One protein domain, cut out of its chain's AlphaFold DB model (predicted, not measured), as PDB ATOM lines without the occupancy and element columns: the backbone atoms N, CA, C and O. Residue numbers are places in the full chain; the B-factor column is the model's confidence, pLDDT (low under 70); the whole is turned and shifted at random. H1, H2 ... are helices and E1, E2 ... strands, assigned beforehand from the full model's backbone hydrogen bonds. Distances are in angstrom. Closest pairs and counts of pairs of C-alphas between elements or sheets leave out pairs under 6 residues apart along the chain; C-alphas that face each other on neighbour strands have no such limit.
ATOM      1  N   LEU A  41      48.504  47.423 -10.620       74.75
ATOM      2  CA  LEU A  41      48.184  46.543 -11.743       74.75
ATOM      3  C   LEU A  41      48.982  45.231 -11.779       74.75
ATOM      4  O   LEU A  41      48.380  44.189 -12.029       74.75
ATOM      5  N   TYR A  42      50.302  45.247 -11.546       80.56
ATOM      6  CA  TYR A  42      51.081  44.000 -11.579       80.56
ATOM      7  C   TYR A  42      50.759  43.125 -10.372       80.56
ATOM      8  O   TYR A  42      50.529  41.935 -10.543       80.56
ATOM      9  N   GLU A  43      50.668  43.702  -9.175       85.19
ATOM     10  CA  GLU A  43      50.261  42.983  -7.961       85.19
ATOM     11  C   GLU A  43      48.859  42.371  -8.120       85.19
ATOM     12  O   GLU A  43      48.683  41.169  -7.951       85.19
ATOM     13  N   GLN A  44      47.895  43.149  -8.619       86.00
ATOM     14  CA  GLN A  44      46.552  42.669  -8.957       86.00
ATOM     15  C   GLN A  44      46.562  41.540  -9.990       86.00
ATOM     16  O   GLN A  44      45.703  40.651  -9.943       86.00
ATOM     17  N   LEU A  45      47.489  41.578 -10.948       88.50
ATOM     18  CA  LEU A  45      47.661  40.529 -11.945       88.50
ATOM     19  C   LEU A  45      48.222  39.247 -11.309       88.50
ATOM     20  O   LEU A  45      47.677  38.172 -11.566       88.50
ATOM     21  N   PHE A  46      49.248  39.356 -10.455       90.00
ATOM     22  CA  PHE A  46      49.783  38.230  -9.679       90.00
ATOM     23  C   PHE A  46      48.689  37.596  -8.813       90.00
ATOM     24  O   PHE A  46      48.479  36.384  -8.898       90.00
ATOM     25  N   ASP A  47      47.933  38.408  -8.075       91.19
ATOM     26  CA  ASP A  47      46.836  37.955  -7.219       91.19
ATOM     27  C   ASP A  47      45.719  37.286  -8.021       91.19
ATOM     28  O   ASP A  47      45.217  36.229  -7.645       91.19
ATOM     29  N   SER A  48      45.343  37.860  -9.166       91.94
ATOM     30  CA  SER A  48      44.305  37.272 -10.024       91.94
ATOM     31  C   SER A  48      44.749  35.934 -10.615       91.94
ATOM     32  O   SER A  48      43.938  35.016 -10.727       91.94
ATOM     33  N   CYS A  49      46.035  35.781 -10.942       91.25
ATOM     34  CA  CYS A  49      46.586  34.498 -11.373       91.25
ATOM     35  C   CYS A  49      46.685  33.486 -10.228       91.25
ATOM     36  O   CYS A  49      46.411  32.308 -10.450       91.25
ATOM     37  N   ALA A  50      47.005  33.919  -9.006       90.94
ATOM     38  CA  ALA A  50      46.967  33.063  -7.822       90.94
ATOM     39  C   ALA A  50      45.541  32.570  -7.522       90.94
ATOM     40  O   ALA A  50      45.352  31.383  -7.263       90.94
ATOM     41  N   LEU A  51      44.540  33.448  -7.641       89.56
ATOM     42  CA  LEU A  51      43.126  33.088  -7.517       89.56
ATOM     43  C   LEU A  51      42.711  32.071  -8.584       89.56
ATOM     44  O   LEU A  51      42.168  31.027  -8.228       89.56
ATOM     45  N   LEU A  52      43.047  32.305  -9.860       89.44
ATOM     46  CA  LEU A  52      42.772  31.338 -10.928       89.44
ATOM     47  C   LEU A  52      43.408  29.971 -10.634       89.44
ATOM     48  O   LEU A  52      42.748  28.951 -10.780       89.44
ATOM     49  N   ASN A  53      44.665  29.949 -10.182       88.81
ATOM     50  CA  ASN A  53      45.379  28.715  -9.831       88.81
ATOM     51  C   ASN A  53      44.798  28.011  -8.594       88.81
ATOM     52  O   ASN A  53      44.973  26.805  -8.436       88.81
ATOM     53  N   SER A  54      44.136  28.751  -7.699       84.25
ATOM     54  CA  SER A  54      43.438  28.183  -6.541       84.25
ATOM     55  C   SER A  54      42.106  27.536  -6.931       84.25
ATOM     56  O   SER A  54      41.647  26.593  -6.282       84.25
ATOM     57  N   HIS A  55      41.502  28.013  -8.020       66.88
ATOM     58  CA  HIS A  55      40.255  27.504  -8.556       66.88
ATOM     59  C   HIS A  55      40.536  26.324  -9.494       66.88
ATOM     60  O   HIS A  55      40.614  26.474 -10.710       66.88
ATOM     61  N   THR A  56      40.553  25.115  -8.924       63.69
ATOM     62  CA  THR A  56      40.448  23.824  -9.640       63.69
ATOM     63  C   THR A  56      41.651  23.434 -10.521       63.69
ATOM     64  O   THR A  56      42.515  24.236 -10.844       63.69
ATOM     65  N   SER A  57      41.692  22.175 -10.972       72.56
ATOM     66  CA  SER A  57      42.656  21.674 -11.968       72.56
ATOM     67  C   SER A  57      42.303  22.051 -13.420       72.56
ATOM     68  O   SER A  57      42.901  21.527 -14.360       72.56
ATOM     69  N   LYS A  58      41.306  22.925 -13.631       83.12
ATOM     70  CA  LYS A  58      40.734  23.228 -14.955       83.12
ATOM     71  C   LYS A  58      41.499  24.295 -15.724       83.12
ATOM     72  O   LYS A  58      41.414  24.329 -16.952       83.12
ATOM     73  N   ALA A  59      42.246  25.155 -15.038       86.69
ATOM     74  CA  ALA A  59      43.100  26.151 -15.665       86.69
ATOM     75  C   ALA A  59      44.335  26.455 -14.811       86.69
ATOM     76  O   ALA A  59      44.386  26.139 -13.630       86.69
ATOM     77  N   SER A  60      45.333  27.083 -15.425       90.69
ATOM     78  CA  SER A  60      46.491  27.647 -14.731       90.69
ATOM     79  C   SER A  60      46.886  28.983 -15.355       90.69
ATOM     80  O   SER A  60      46.777  29.147 -16.571       90.69
ATOM     81  N   CYS A  61      47.353  29.932 -14.546       90.75
ATOM     82  CA  CYS A  61      47.940  31.196 -14.978       90.75
ATOM     83  C   CYS A  61      49.389  31.340 -14.494       90.75
ATOM     84  O   CYS A  61      49.712  31.065 -13.335       90.75
ATOM     85  N   TYR A  62      50.237  31.874 -15.375       90.31
ATOM     86  CA  TYR A  62      51.591  32.323 -15.085       90.31
ATOM     87  C   TYR A  62      51.742  33.809 -15.437       90.31
ATOM     88  O   TYR A  62      51.753  34.153 -16.624       90.31
ATOM     89  N   PRO A  63      51.896  34.689 -14.433       85.88
ATOM     90  CA  PRO A  63      51.964  36.142 -14.607       85.88
ATOM     91  C   PRO A  63      53.380  36.620 -14.994       85.88
ATOM     92  O   PRO A  63      53.937  37.522 -14.377       85.88
ATOM     93  N   TYR A  64      53.993  35.988 -15.996       82.19
ATOM     94  CA  TYR A  64      55.241  36.463 -16.617       82.19
ATOM     95  C   TYR A  64      54.935  37.082 -17.976       82.19
ATOM     96  O   TYR A  64      53.800  37.010 -18.405       82.19
ATOM     97  N   VAL A  65      55.901  37.705 -18.652       74.88
ATOM     98  CA  VAL A  65      55.688  38.275 -19.993       74.88
ATOM     99  C   VAL A  65      56.057  37.236 -21.066       74.88
ATOM    100  O   VAL A  65      57.212  36.796 -21.088       74.88
ATOM    101  N   PRO A  66      55.132  36.832 -21.965       82.25
ATOM    102  CA  PRO A  66      53.697  37.145 -21.977       82.25
ATOM    103  C   PRO A  66      52.932  36.355 -20.910       82.25
ATOM    104  O   PRO A  66      53.361  35.265 -20.516       82.25
ATOM    105  N   ILE A  67      51.782  36.879 -20.481       90.25
ATOM    106  CA  ILE A  67      50.966  36.263 -19.426       90.25
ATOM    107  C   ILE A  67      50.364  34.988 -19.994       90.25
ATOM    108  O   ILE A  67      49.635  35.041 -20.983       90.25
ATOM    109  N   VAL A  68      50.676  33.835 -19.403       91.38
ATOM    110  CA  VAL A  68      50.271  32.536 -19.955       91.38
ATOM    111  C   VAL A  68      49.093  31.985 -19.173       91.38
ATOM    112  O   VAL A  68      49.232  31.693 -17.989       91.38
ATOM    113  N   ILE A  69      47.964  31.776 -19.841       92.00
ATOM    114  CA  ILE A  69      46.798  31.084 -19.288       92.00
ATOM    115  C   ILE A  69      46.635  29.766 -20.041       92.00
ATOM    116  O   ILE A  69      46.453  29.759 -21.257       92.00
ATOM    117  N   THR A  70      46.694  28.642 -19.331       90.81
ATOM    118  CA  THR A  70      46.431  27.309 -19.890       90.81
ATOM    119  C   THR A  70      45.093  26.802 -19.382       90.81
ATOM    120  O   THR A  70      44.866  26.804 -18.177       90.81
ATOM    121  N   VAL A  71      44.231  26.348 -20.283       88.88
ATOM    122  CA  VAL A  71      42.917  25.774 -19.980       88.88
ATOM    123  C   VAL A  71      42.961  24.278 -20.294       88.88
ATOM    124  O   VAL A  71      43.402  23.893 -21.374       88.88
ATOM    125  N   TYR A  72      42.532  23.440 -19.354       86.44
ATOM    126  CA  TYR A  72      42.563  21.974 -19.449       86.44
ATOM    127  C   TYR A  72      41.179  21.358 -19.687       86.44
ATOM    128  O   TYR A  72      41.088  20.234 -20.168       86.44
ATOM    129  N   GLU A  73      40.103  22.085 -19.384       80.19
ATOM    130  CA  GLU A  73      38.715  21.642 -19.565       80.19
ATOM    131  C   GLU A  73      37.971  22.596 -20.506       80.19
ATOM    132  O   GLU A  73      38.183  23.807 -20.466       80.19
ATOM    133  N   GLU A  74      37.104  22.066 -21.372       76.88
ATOM    134  CA  GLU A  74      36.384  22.890 -22.343       76.88
ATOM    135  C   GLU A  74      35.428  23.860 -21.634       76.88
ATOM    136  O   GLU A  74      34.474  23.464 -20.964       76.88
ATOM    137  N   ILE A  75      35.642  25.159 -21.841       70.75
ATOM    138  CA  ILE A  75      34.788  26.214 -21.294       70.75
ATOM    139  C   ILE A  75      33.622  26.478 -22.268       70.75
ATOM    140  O   ILE A  75      33.619  27.466 -23.003       70.75
ATOM    141  N   SER A  76      32.616  25.599 -22.279       62.19
ATOM    142  CA  SER A  76      31.455  25.684 -23.188       62.19
ATOM    143  C   SER A  76      30.629  26.970 -23.034       62.19
ATOM    144  O   SER A  76      30.313  27.377 -21.918       62.19
ATOM    145  N   ASP A  77      30.226  27.564 -24.167       53.81
ATOM    146  CA  ASP A  77      29.369  28.764 -24.283       53.81
ATOM    147  C   ASP A  77      27.857  28.491 -24.156       53.81
ATOM    148  O   ASP A  77      27.020  29.336 -24.491       53.81
ATOM    149  N   ALA A  78      27.476  27.306 -23.678       58.19
ATOM    150  CA  ALA A  78      26.077  26.948 -23.475       58.19
ATOM    151  C   ALA A  78      25.396  27.851 -22.430       58.19
ATOM    152  O   ALA A  78      25.994  28.238 -21.437       58.19
ATOM    153  N   ARG A  79      24.102  28.151 -22.613       54.28
ATOM    154  CA  ARG A  79      23.318  29.019 -21.705       54.28
ATOM    155  C   ARG A  79      23.147  28.465 -20.279       54.28
ATOM    156  O   ARG A  79      22.737  29.210 -19.399       54.28
ATOM    157  N   SER A  80      23.445  27.185 -20.057       55.59
ATOM    158  CA  SER A  80      23.503  26.547 -18.737       55.59
ATOM    159  C   SER A  80      24.959  26.216 -18.407       55.59
ATOM    160  O   SER A  80      25.434  25.113 -18.676       55.59
ATOM    161  N   VAL A  81      25.677  27.201 -17.880       66.56
ATOM    162  CA  VAL A  81      27.049  27.037 -17.392       66.56
ATOM    163  C   VAL A  81      26.970  26.698 -15.903       66.56
ATOM    164  O   VAL A  81      26.183  27.318 -15.194       66.56
ATOM    165  N   SER A  82      27.737  25.715 -15.422       76.94
ATOM    166  CA  SER A  82      27.867  25.502 -13.974       76.94
ATOM    167  C   SER A  82      28.524  26.720 -13.315       76.94
ATOM    168  O   SER A  82      29.337  27.394 -13.953       76.94
ATOM    169  N   ASP A  83      28.216  26.989 -12.045       81.69
ATOM    170  CA  ASP A  83      28.784  28.137 -11.317       81.69
ATOM    171  C   ASP A  83      30.324  28.157 -11.383       81.69
ATOM    172  O   ASP A  83      30.923  29.206 -11.614       81.69
ATOM    173  N   ASP A  84      30.963  26.984 -11.326       79.50
ATOM    174  CA  ASP A  84      32.418  26.834 -11.448       79.50
ATOM    175  C   ASP A  84      32.971  27.331 -12.793       79.50
ATOM    176  O   ASP A  84      34.000  28.005 -12.846       79.50
ATOM    177  N   ILE A  85      32.304  27.009 -13.907       80.44
ATOM    178  CA  ILE A  85      32.752  27.442 -15.239       80.44
ATOM    179  C   ILE A  85      32.461  28.941 -15.424       80.44
ATOM    180  O   ILE A  85      33.238  29.643 -16.078       80.44
ATOM    181  N   ALA A  86      31.380  29.461 -14.833       81.50
ATOM    182  CA  ALA A  86      31.089  30.892 -14.831       81.50
ATOM    183  C   ALA A  86      32.156  31.686 -14.057       81.50
ATOM    184  O   ALA A  86      32.649  32.698 -14.565       81.50
ATOM    185  N   GLN A  87      32.577  31.189 -12.891       84.75
ATOM    186  CA  GLN A  87      33.671  31.766 -12.111       84.75
ATOM    187  C   GLN A  87      34.993  31.717 -12.887       84.75
ATOM    188  O   GLN A  87      35.672  32.735 -13.019       84.75
ATOM    189  N   LEU A  88      35.312  30.575 -13.504       84.44
ATOM    190  CA  LEU A  88      36.516  30.421 -14.321       84.44
ATOM    191  C   LEU A  88      36.577  31.443 -15.472       84.44
ATOM    192  O   LEU A  88      37.618  32.052 -15.725       84.44
ATOM    193  N   ARG A  89      35.449  31.677 -16.158       83.56
ATOM    194  CA  ARG A  89      35.330  32.707 -17.207       83.56
ATOM    195  C   ARG A  89      35.584  34.105 -16.661       83.56
ATOM    196  O   ARG A  89      36.285  34.891 -17.303       83.56
ATOM    197  N   TYR A  90      34.999  34.414 -15.508       86.81
ATOM    198  CA  TYR A  90      35.167  35.703 -14.853       86.81
ATOM    199  C   TYR A  90      36.639  35.959 -14.500       86.81
ATOM    200  O   TYR A  90      37.172  37.016 -14.847       86.81
ATOM    201  N   ASP A  91      37.319  34.975 -13.914       89.44
ATOM    202  CA  ASP A  91      38.721  35.091 -13.502       89.44
ATOM    203  C   ASP A  91      39.661  35.272 -14.704       89.44
ATOM    204  O   ASP A  91      40.479  36.197 -14.726       89.44
ATOM    205  N   ILE A  92      39.490  34.469 -15.764       88.69
ATOM    206  CA  ILE A  92      40.248  34.629 -17.018       88.69
ATOM    207  C   ILE A  92      40.013  36.024 -17.608       88.69
ATOM    208  O   ILE A  92      40.959  36.692 -18.038       88.69
ATOM    209  N   ARG A  93      38.761  36.500 -17.615       86.88
ATOM    210  CA  ARG A  93      38.426  37.820 -18.159       86.88
ATOM    211  C   ARG A  93      39.051  38.952 -17.346       86.88
ATOM    212  O   ARG A  93      39.522  39.925 -17.938       86.88
ATOM    213  N   LYS A  94      39.088  38.820 -16.019       89.69
ATOM    214  CA  LYS A  94      39.756  39.767 -15.122       89.69
ATOM    215  C   LYS A  94      41.257  39.840 -15.415       89.69
ATOM    216  O   LYS A  94      41.773  40.941 -15.580       89.69
ATOM    217  N   ILE A  95      41.932  38.699 -15.576       90.50
ATOM    218  CA  ILE A  95      43.365  38.651 -15.932       90.50
ATOM    219  C   ILE A  95      43.617  39.323 -17.286       90.50
ATOM    220  O   ILE A  95      44.512  40.156 -17.395       90.50
ATOM    221  N   GLN A  96      42.800  39.034 -18.307       86.06
ATOM    222  CA  GLN A  96      42.907  39.696 -19.614       86.06
ATOM    223  C   GLN A  96      42.747  41.218 -19.509       86.06
ATOM    224  O   GLN A  96      43.459  41.961 -20.176       86.06
ATOM    225  N   PHE A  97      41.819  41.697 -18.682       84.31
ATOM    226  CA  PHE A  97      41.630  43.130 -18.471       84.31
ATOM    227  C   PHE A  97      42.823  43.771 -17.750       84.31
ATOM    228  O   PHE A  97      43.259  44.855 -18.125       84.31
ATOM    229  N   LEU A  98      43.390  43.108 -16.743       86.44
ATOM    230  CA  LEU A  98      44.582  43.600 -16.047       86.44
ATOM    231  C   LEU A  98      45.805  43.633 -16.974       86.44
ATOM    232  O   LEU A  98      46.488  44.653 -17.036       86.44
ATOM    233  N   ALA A  99      46.012  42.578 -17.765       85.69
ATOM    234  CA  ALA A  99      47.038  42.525 -18.807       85.69
ATOM    235  C   ALA A  99      46.905  43.684 -19.808       85.69
ATOM    236  O   ALA A  99      47.900  44.304 -20.176       85.69
ATOM    237  N   MET A 100      45.666  44.023 -20.189       80.69
ATOM    238  CA  MET A 100      45.371  45.152 -21.075       80.69
ATOM    239  C   MET A 100      45.870  46.470 -20.520       80.69
ATOM    240  O   MET A 100      46.537  47.225 -21.221       80.69
ATOM    241  N   ASN A 101      45.542  46.739 -19.259       79.44
ATOM    242  CA  ASN A 101      45.940  47.973 -18.593       79.44
ATOM    243  C   ASN A 101      47.454  48.025 -18.343       79.44
ATOM    244  O   ASN A 101      48.016  49.112 -18.244       79.44
ATOM    245  N   ALA A 102      48.113  46.865 -18.283       80.75
ATOM    246  CA  ALA A 102      49.564  46.743 -18.232       80.75
ATOM    247  C   ALA A 102      50.244  46.797 -19.619       80.75
ATOM    248  O   ALA A 102      51.468  46.819 -19.675       80.75
ATOM    249  N   TYR A 103      49.483  46.860 -20.723       80.31
ATOM    250  CA  TYR A 103      49.981  46.773 -22.106       80.31
ATOM    251  C   TYR A 103      50.763  45.483 -22.421       80.31
ATOM    252  O   TYR A 103      51.625  45.473 -23.300       80.31
ATOM    253  N   GLU A 104      50.438  44.384 -21.741       85.31
ATOM    254  CA  GLU A 104      51.117  43.091 -21.885       85.31
ATOM    255  C   GLU A 104      50.334  42.128 -22.776       85.31
ATOM    256  O   GLU A 104      49.115  42.134 -22.760       85.31
ATOM    257  N   ASP A 105      50.990  41.250 -23.535       87.81
ATOM    258  CA  ASP A 105      50.274  40.227 -24.311       87.81
ATOM    259  C   ASP A 105      49.839  39.042 -23.426       87.81
ATOM    260  O   ASP A 105      50.549  38.626 -22.507       87.81
ATOM    261  N   VAL A 106      48.684  38.448 -23.748       90.88
ATOM    262  CA  VAL A 106      48.167  37.226 -23.115       90.88
ATOM    263  C   VAL A 106      48.284  36.056 -24.087       90.88
ATOM    264  O   VAL A 106      47.673  36.048 -25.158       90.88
ATOM    265  N   LEU A 107      49.037  35.032 -23.699       91.81
ATOM    266  CA  LEU A 107      49.095  33.746 -24.382       91.81
ATOM    267  C   LEU A 107      48.070  32.793 -23.758       91.81
ATOM    268  O   LEU A 107      48.253  32.310 -22.644       91.81
ATOM    269  N   MET A 108      47.010  32.488 -24.500       92.12
ATOM    270  CA  MET A 108      46.052  31.446 -24.140       92.12
ATOM    271  C   MET A 108      46.480  30.118 -24.769       92.12
ATOM    272  O   MET A 108      46.720  30.056 -25.977       92.12
ATOM    273  N   ILE A 109      46.524  29.053 -23.975       90.94
ATOM    274  CA  ILE A 109      46.775  27.682 -24.431       90.94
ATOM    275  C   ILE A 109      45.554  26.837 -24.087       90.94
ATOM    276  O   ILE A 109      45.243  26.637 -22.916       90.94
ATOM    277  N   ASP A 110      44.873  26.326 -25.104       90.44
ATOM    278  CA  ASP A 110      43.753  25.406 -24.941       90.44
ATOM    279  C   ASP A 110      44.255  23.962 -25.078       90.44
ATOM    280  O   ASP A 110      44.646  23.521 -26.165       90.44
ATOM    281  N   LYS A 111      44.276  23.247 -23.952       88.56
ATOM    282  CA  LYS A 111      44.584  21.816 -23.850       88.56
ATOM    283  C   LYS A 111      43.333  20.950 -23.672       88.56
ATOM    284  O   LYS A 111      43.469  19.743 -23.503       88.56
ATOM    285  N   SER A 112      42.132  21.529 -23.733       85.00
ATOM    286  CA  SER A 112      40.878  20.775 -23.584       85.00
ATOM    287  C   SER A 112      40.567  19.861 -24.773       85.00
ATOM    288  O   SER A 112      39.732  18.965 -24.665       85.00
ATOM    289  N   LYS A 113      41.232  20.074 -25.917       82.75
ATOM    290  CA  LYS A 113      41.022  19.338 -27.172       82.75
ATOM    291  C   LYS A 113      42.349  19.050 -27.859       82.75
ATOM    292  O   LYS A 113      43.271  19.853 -27.773       82.75
ATOM    293  N   GLU A 114      42.427  17.950 -28.604       86.25
ATOM    294  CA  GLU A 114      43.563  17.667 -29.485       86.25
ATOM    295  C   GLU A 114      43.227  17.978 -30.957       86.25
ATOM    296  O   GLU A 114      42.164  17.576 -31.433       86.25
ATOM    297  N   PRO A 115      44.116  18.670 -31.704       89.38
ATOM    298  CA  PRO A 115      45.419  19.190 -31.277       89.38
ATOM    299  C   PRO A 115      45.299  20.402 -30.336       89.38
ATOM    300  O   PRO A 115      44.431  21.246 -30.531       89.38
ATOM    301  N   TYR A 116      46.215  20.521 -29.363       90.62
ATOM    302  CA  TYR A 116      46.258  21.682 -28.466       90.62
ATOM    303  C   TYR A 116      46.449  22.974 -29.258       90.62
ATOM    304  O   TYR A 116      47.276  23.033 -30.178       90.62
ATOM    305  N   MET A 117      45.729  24.019 -28.865       91.75
ATOM    306  CA  MET A 117      45.708  25.302 -29.563       91.75
ATOM    307  C   MET A 117      46.417  26.377 -28.741       91.75
ATOM    308  O   MET A 117      46.382  26.368 -27.514       91.75
ATOM    309  N   ALA A 118      47.068  27.313 -29.425       91.69
ATOM    310  CA  ALA A 118      47.718  28.471 -28.832       91.69
ATOM    311  C   ALA A 118      47.232  29.743 -29.536       91.69
ATOM    312  O   ALA A 118      47.315  29.860 -30.763       91.69
ATOM    313  N   GLY A 119      46.722  30.691 -28.753       90.56
ATOM    314  CA  GLY A 119      46.283  32.000 -29.217       90.56
ATOM    315  C   GLY A 119      47.020  33.109 -28.483       90.56
ATOM    316  O   GLY A 119      46.952  33.181 -27.258       90.56
ATOM    317  N   VAL A 120      47.693  33.989 -29.225       89.62
ATOM    318  CA  VAL A 120      48.250  35.221 -28.655       89.62
ATOM    319  C   VAL A 120      47.218  36.315 -28.821       89.62
ATOM    320  O   VAL A 120      46.808  36.645 -29.937       89.62
ATOM    321  N   TYR A 121      46.822  36.895 -27.704       86.88
ATOM    322  CA  TYR A 121      45.938  38.034 -27.654       86.88
ATOM    323  C   TYR A 121      46.741  39.227 -27.184       86.88
ATOM    324  O   TYR A 121      47.325  39.210 -26.106       86.88
ATOM    325  N   GLY A 122      46.770  40.258 -28.011       83.38
ATOM    326  CA  GLY A 122      47.377  41.515 -27.636       83.38
ATOM    327  C   GLY A 122      46.376  42.638 -27.682       83.38
ATOM    328  O   GLY A 122      45.240  42.492 -28.141       83.38
ATOM    329  N   PHE A 123      46.831  43.783 -27.217       75.50
ATOM    330  CA  PHE A 123      45.987  44.950 -27.087       75.50
ATOM    331  C   PHE A 123      46.270  45.911 -28.227       75.50
ATOM    332  O   PHE A 123      47.407  46.310 -28.469       75.50
ATOM    333  N   SER A 124      45.225  46.242 -28.981       64.00
ATOM    334  CA  SER A 124      45.283  47.368 -29.901       64.00
ATOM    335  C   SER A 124      44.818  48.604 -29.147       64.00
ATOM    336  O   SER A 124      43.629  48.725 -28.849       64.00
ATOM    337  N   SER A 125      45.741  49.510 -28.852       58.94
ATOM    338  CA  SER A 125      45.432  50.841 -28.341       58.94
ATOM    339  C   SER A 125      46.138  51.883 -29.201       58.94
ATOM    340  O   SER A 125      47.353  51.806 -29.391       58.94
ATOM    341  N   GLY A 126      45.408  52.898 -29.661       50.84
ATOM    342  CA  GLY A 126      45.998  54.233 -29.645       50.84
ATOM    343  C   GLY A 126      46.167  54.637 -28.177       50.84
ATOM    344  O   GLY A 126      45.298  54.324 -27.362       50.84
ATOM    345  N   LEU A 127      47.287  55.262 -27.811       49.19
ATOM    346  CA  LEU A 127      47.485  55.795 -26.457       49.19
ATOM    347  C   LEU A 127      46.282  56.683 -26.081       49.19
ATOM    348  O   LEU A 127      46.021  57.671 -26.763       49.19
ATOM    349  N   GLY A 128      45.545  56.313 -25.029       50.59
ATOM    350  CA  GLY A 128      44.380  57.062 -24.538       50.59
ATOM    351  C   GLY A 128      43.003  56.600 -25.037       50.59
ATOM    352  O   GLY A 128      42.014  57.273 -24.756       50.59
ATOM    353  N   ASP A 129      42.900  55.476 -25.750       47.34
ATOM    354  CA  ASP A 129      41.604  54.967 -26.208       47.34
ATOM    355  C   ASP A 129      40.945  54.056 -25.156       47.34
ATOM    356  O   ASP A 129      41.340  52.904 -24.959       47.34
ATOM    357  N   TYR A 130      39.892  54.558 -24.500       49.12
ATOM    358  CA  TYR A 130      39.028  53.795 -23.584       49.12
ATOM    359  C   TYR A 130      38.316  52.608 -24.266       49.12
ATOM    360  O   TYR A 130      37.666  51.807 -23.596       49.12
ATOM    361  N   ASN A 131      38.448  52.472 -25.591       54.22
ATOM    362  CA  ASN A 131      37.956  51.342 -26.372       54.22
ATOM    363  C   ASN A 131      39.029  50.286 -26.665       54.22
ATOM    364  O   ASN A 131      38.861  49.534 -27.627       54.22
ATOM    365  N   ALA A 132      40.118  50.206 -25.892       62.56
ATOM    366  CA  ALA A 132      41.076  49.112 -26.024       62.56
ATOM    367  C   ALA A 132      40.338  47.759 -26.010       62.56
ATOM    368  O   ALA A 132      39.557  47.445 -25.107       62.56
ATOM    369  N   ARG A 133      40.538  46.968 -27.068       67.69
ATOM    370  CA  ARG A 133      39.954  45.630 -27.207       67.69
ATOM    371  C   ARG A 133      41.073  44.609 -27.246       67.69
ATOM    372  O   ARG A 133      42.078  44.791 -27.932       67.69
ATOM    373  N   LEU A 134      40.850  43.502 -26.545       74.69
ATOM    374  CA  LEU A 134      41.639  42.292 -26.711       74.69
ATOM    375  C   LEU A 134      41.491  41.824 -28.168       74.69
ATOM    376  O   LEU A 134      40.385  41.489 -28.601       74.69
ATOM    377  N   LYS A 135      42.584  41.820 -28.930       83.00
ATOM    378  CA  LYS A 135      42.620  41.373 -30.324       83.00
ATOM    379  C   LYS A 135      43.481  40.124 -30.423       83.00
ATOM    380  O   LYS A 135      44.628  40.112 -29.984       83.00
ATOM    381  N   GLN A 136      42.951  39.083 -31.054       85.81
ATOM    382  CA  GLN A 136      43.749  37.910 -31.392       85.81
ATOM    383  C   GLN A 136      44.797  38.303 -32.448       85.81
ATOM    384  O   GLN A 136      44.448  38.697 -33.562       85.81
ATOM    385  N   LYS A 137      46.077  38.257 -32.067       87.38
ATOM    386  CA  LYS A 137      47.235  38.538 -32.931       87.38
ATOM    387  C   LYS A 137      47.608  37.312 -33.757       87.38
ATOM    388  O   LYS A 137      47.891  37.438 -34.944       87.38
ATOM    389  N   SER A 138      47.587  36.135 -33.137       89.00
ATOM    390  CA  SER A 138      47.862  34.860 -33.799       89.00
ATOM    391  C   SER A 138      47.043  33.730 -33.182       89.00
ATOM    392  O   SER A 138      46.639  33.794 -32.018       89.00
ATOM    393  N   TYR A 139      46.783  32.699 -33.985       91.62
ATOM    394  CA  TYR A 139      46.111  31.475 -33.565       91.62
ATOM    395  C   TYR A 139      46.642  30.298 -34.375       91.62
ATOM    396  O   TYR A 139      46.614  30.324 -35.605       91.62
ATOM    397  N   SER A 140      47.170  29.285 -33.699       92.62
ATOM    398  CA  SER A 140      47.731  28.093 -34.340       92.62
ATOM    399  C   SER A 140      47.714  26.909 -33.375       92.62
ATOM    400  O   SER A 140      47.286  27.038 -32.229       92.62
ATOM    401  N   THR A 141      48.176  25.739 -33.816       93.25
ATOM    402  CA  THR A 141      48.414  24.638 -32.875       93.25
ATOM    403  C   THR A 141      49.598  24.977 -31.972       93.25
ATOM    404  O   THR A 141      50.567  25.597 -32.416       93.25
ATOM    405  N   LEU A 142      49.578  24.515 -30.719       90.12
ATOM    406  CA  LEU A 142      50.687  24.702 -29.779       90.12
ATOM    407  C   LEU A 142      52.003  24.168 -30.364       90.12
ATOM    408  O   LEU A 142      53.050  24.782 -30.193       90.12
ATOM    409  N   LYS A 143      51.953  23.066 -31.126       90.25
ATOM    410  CA  LYS A 143      53.120  22.508 -31.825       90.25
ATOM    411  C   LYS A 143      53.729  23.497 -32.822       90.25
ATOM    412  O   LYS A 143      54.951  23.615 -32.862       90.25
ATOM    413  N   VAL A 144      52.899  24.174 -33.618       91.69
ATOM    414  CA  VAL A 144      53.350  25.182 -34.590       91.69
ATOM    415  C   VAL A 144      53.889  26.408 -33.862       91.69
ATOM    416  O   VAL A 144      55.025  26.794 -34.115       91.69
ATOM    417  N   TYR A 145      53.143  26.939 -32.892       89.88
ATOM    418  CA  TYR A 145      53.573  28.083 -32.082       89.88
ATOM    419  C   TYR A 145      54.933  27.844 -31.404       89.88
ATOM    420  O   TYR A 145      55.833  28.677 -31.434       89.88
ATOM    421  N   CYS A 146      55.125  26.657 -30.830       88.62
ATOM    422  CA  CYS A 146      56.354  26.295 -30.133       88.62
ATOM    423  C   CYS A 146      57.533  25.961 -31.059       88.62
ATOM    424  O   CYS A 146      58.664  25.881 -30.576       88.62
ATOM    425  N   ALA A 147      57.302  25.751 -32.360       88.94
ATOM    426  CA  ALA A 147      58.369  25.479 -33.324       88.94
ATOM    427  C   ALA A 147      59.244  26.716 -33.598       88.94
ATOM    428  O   ALA A 147      60.389  26.570 -34.020       88.94
ATOM    429  N   GLU A 148      58.734  27.916 -33.316       85.56
ATOM    430  CA  GLU A 148      59.453  29.181 -33.509       85.56
ATOM    431  C   GLU A 148      60.547  29.417 -32.449       85.56
ATOM    432  O   GLU A 148      61.471  30.209 -32.651       85.56
ATOM    433  N   TYR A 149      60.496  28.702 -31.321       82.81
ATOM    434  CA  TYR A 149      61.425  28.884 -30.209       82.81
ATOM    435  C   TYR A 149      62.659  27.985 -30.336       82.81
ATOM    436  O   TYR A 149      62.565  26.759 -30.284       82.81
ATOM    437  N   LYS A 150      63.855  28.593 -30.363       83.06
ATOM    438  CA  LYS A 150      65.138  27.857 -30.298       83.06
ATOM    439  C   LYS A 150      65.282  27.036 -29.011       83.06
ATOM    440  O   LYS A 150      65.781  25.916 -29.039       83.06
ATOM    441  N   ARG A 151      64.852  27.597 -27.876       81.94
ATOM    442  CA  ARG A 151      64.760  26.917 -26.578       81.94
ATOM    443  C   ARG A 151      63.300  26.915 -26.158       81.94
ATOM    444  O   ARG A 151      62.749  27.980 -25.897       81.94
ATOM    445  N   LYS A 152      62.689  25.730 -26.106       79.62
ATOM    446  CA  LYS A 152      61.261  25.587 -25.812       79.62
ATOM    447  C   LYS A 152      60.930  26.125 -24.410       79.62
ATOM    448  O   LYS A 152      61.539  25.664 -23.439       79.62
ATOM    449  N   PRO A 153      59.981  27.073 -24.291       81.12
ATOM    450  CA  PRO A 153      59.416  27.483 -23.011       81.12
ATOM    451  C   PRO A 153      58.783  26.311 -22.259       81.12
ATOM    452  O   PRO A 153      58.420  25.296 -22.854       81.12
ATOM    453  N   TRP A 154      58.598  26.459 -20.948       79.56
ATOM    454  CA  TRP A 154      58.032  25.398 -20.108       79.56
ATOM    455  C   TRP A 154      56.624  24.969 -20.567       79.56
ATOM    456  O   TRP A 154      56.336  23.774 -20.563       79.56
ATOM    457  N   PHE A 155      55.796  25.907 -21.044       79.25
ATOM    458  CA  PHE A 155      54.433  25.652 -21.531       79.25
ATOM    459  C   PHE A 155      54.384  24.924 -22.883       79.25
ATOM    460  O   PHE A 155      53.349  24.378 -23.258       79.25
ATOM    461  N   CYS A 156      55.505  24.884 -23.609       81.88
ATOM    462  CA  CYS A 156      55.648  24.146 -24.864       81.88
ATOM    463  C   CYS A 156      55.926  22.653 -24.664       81.88
ATOM    464  O   CYS A 156      55.996  21.906 -25.643       81.88
ATOM    465  N   ASN A 157      56.110  22.211 -23.419       77.06
ATOM    466  CA  ASN A 157      56.233  20.798 -23.100       77.06
ATOM    467  C   ASN A 157      54.823  20.212 -22.938       77.06
ATOM    468  O   ASN A 157      54.091  20.566 -22.012       77.06
TER     469      ASN A 157
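This is residues 41 to 157 of the 162 residues of an uncharacterized protein of Alphaproteobacteria bacterium (UniProt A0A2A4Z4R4). A twisted sheet of five strands forms a wall, with two long helices, H1 and H2, side by side over one face and running opposite ways. A short third helix, H3, stands up from the opposite face, and residues 78 to 83, 126 to 131 and 148 to 154 stick out from the body. The printed part has 117 residues with three named helices and five named strands, along the chain H1 E1 E2 H2 E3 E4 E5 H3; the sheet runs E1 E2 E3 E4 E5 and is mixed. The class is mixed, helices and strands, and the whole is compact, with a radius of gyration of the C-alphas of 14.3 A and spans of 40 by 40 by 26 A.

H1, residues 41 to 54, begins at C-alpha 41 at (48.184, 46.543, -11.743) and is 19.7 A long. E1, residues 59 to 62, and E2, residues 67 to 71, follow. H2, residues 83 to 101, is the longest helix at 27.2 A and ends at C-alpha 101 at (45.940, 47.973, -18.593). After it come E3, residues 106 to 110, E4, residues 117 to 124, 22.1 A, and E5, residues 133 to 141, 23.3 A. H3, residues 142 to 147, ends at C-alpha 147 at (58.369, 25.479, -33.324).

E1 and E2 form an antiparallel hairpin, with N 60 and O 70 2.8 A apart, within hydrogen-bond range. E2 and E3 are parallel, with N 69 and O 107 at 2.9 A; E2, H2 and E3 make a strand-helix-strand unit, two parallel neighbour strands with a helix between, and its crossover is right-handed. E3, E4 and E5 form a meander, each strand the antiparallel neighbour of the one before, with N 108 and O 119 at 2.8 A and N 118 and O 140 at 2.8 A. H1 is on the sheet at a height of 7.9 A, over E1 and along the strands; the closest C-alphas, Cys 49 and Cys 61, are 5.1 A apart. H1 and H2 touch at a shallow tilt of 22 degrees, opposite ways, with the C-alphas of Leu 45 and Leu 98 closest at 6.0 A. H2 is on the same face as H1; its closest C-alphas to E4 are Met 100 and Phe 123, 6.0 A. H3 is on the opposite face from H1, at a height of 8.0 A, only just over E4 and E5 with 3 C-alphas on each; its closest C-alphas to E4 are Ala 118 and Leu 142, 4.9 A. H3 is apart from H1 and H2. In H1, H2 and H3 every O i to N i+4 pair is within hydrogen-bond range.

The two C-alphas farthest apart, those of Ser 80 and Lys 150, are 43.2 A apart. The printed part has no cut, and the link from E2 to H2, 11 residues, is long. The mean pLDDT of the printed part is 81.4; residues 55 to 56, 76 to 81 and 124 to 133 are under 70.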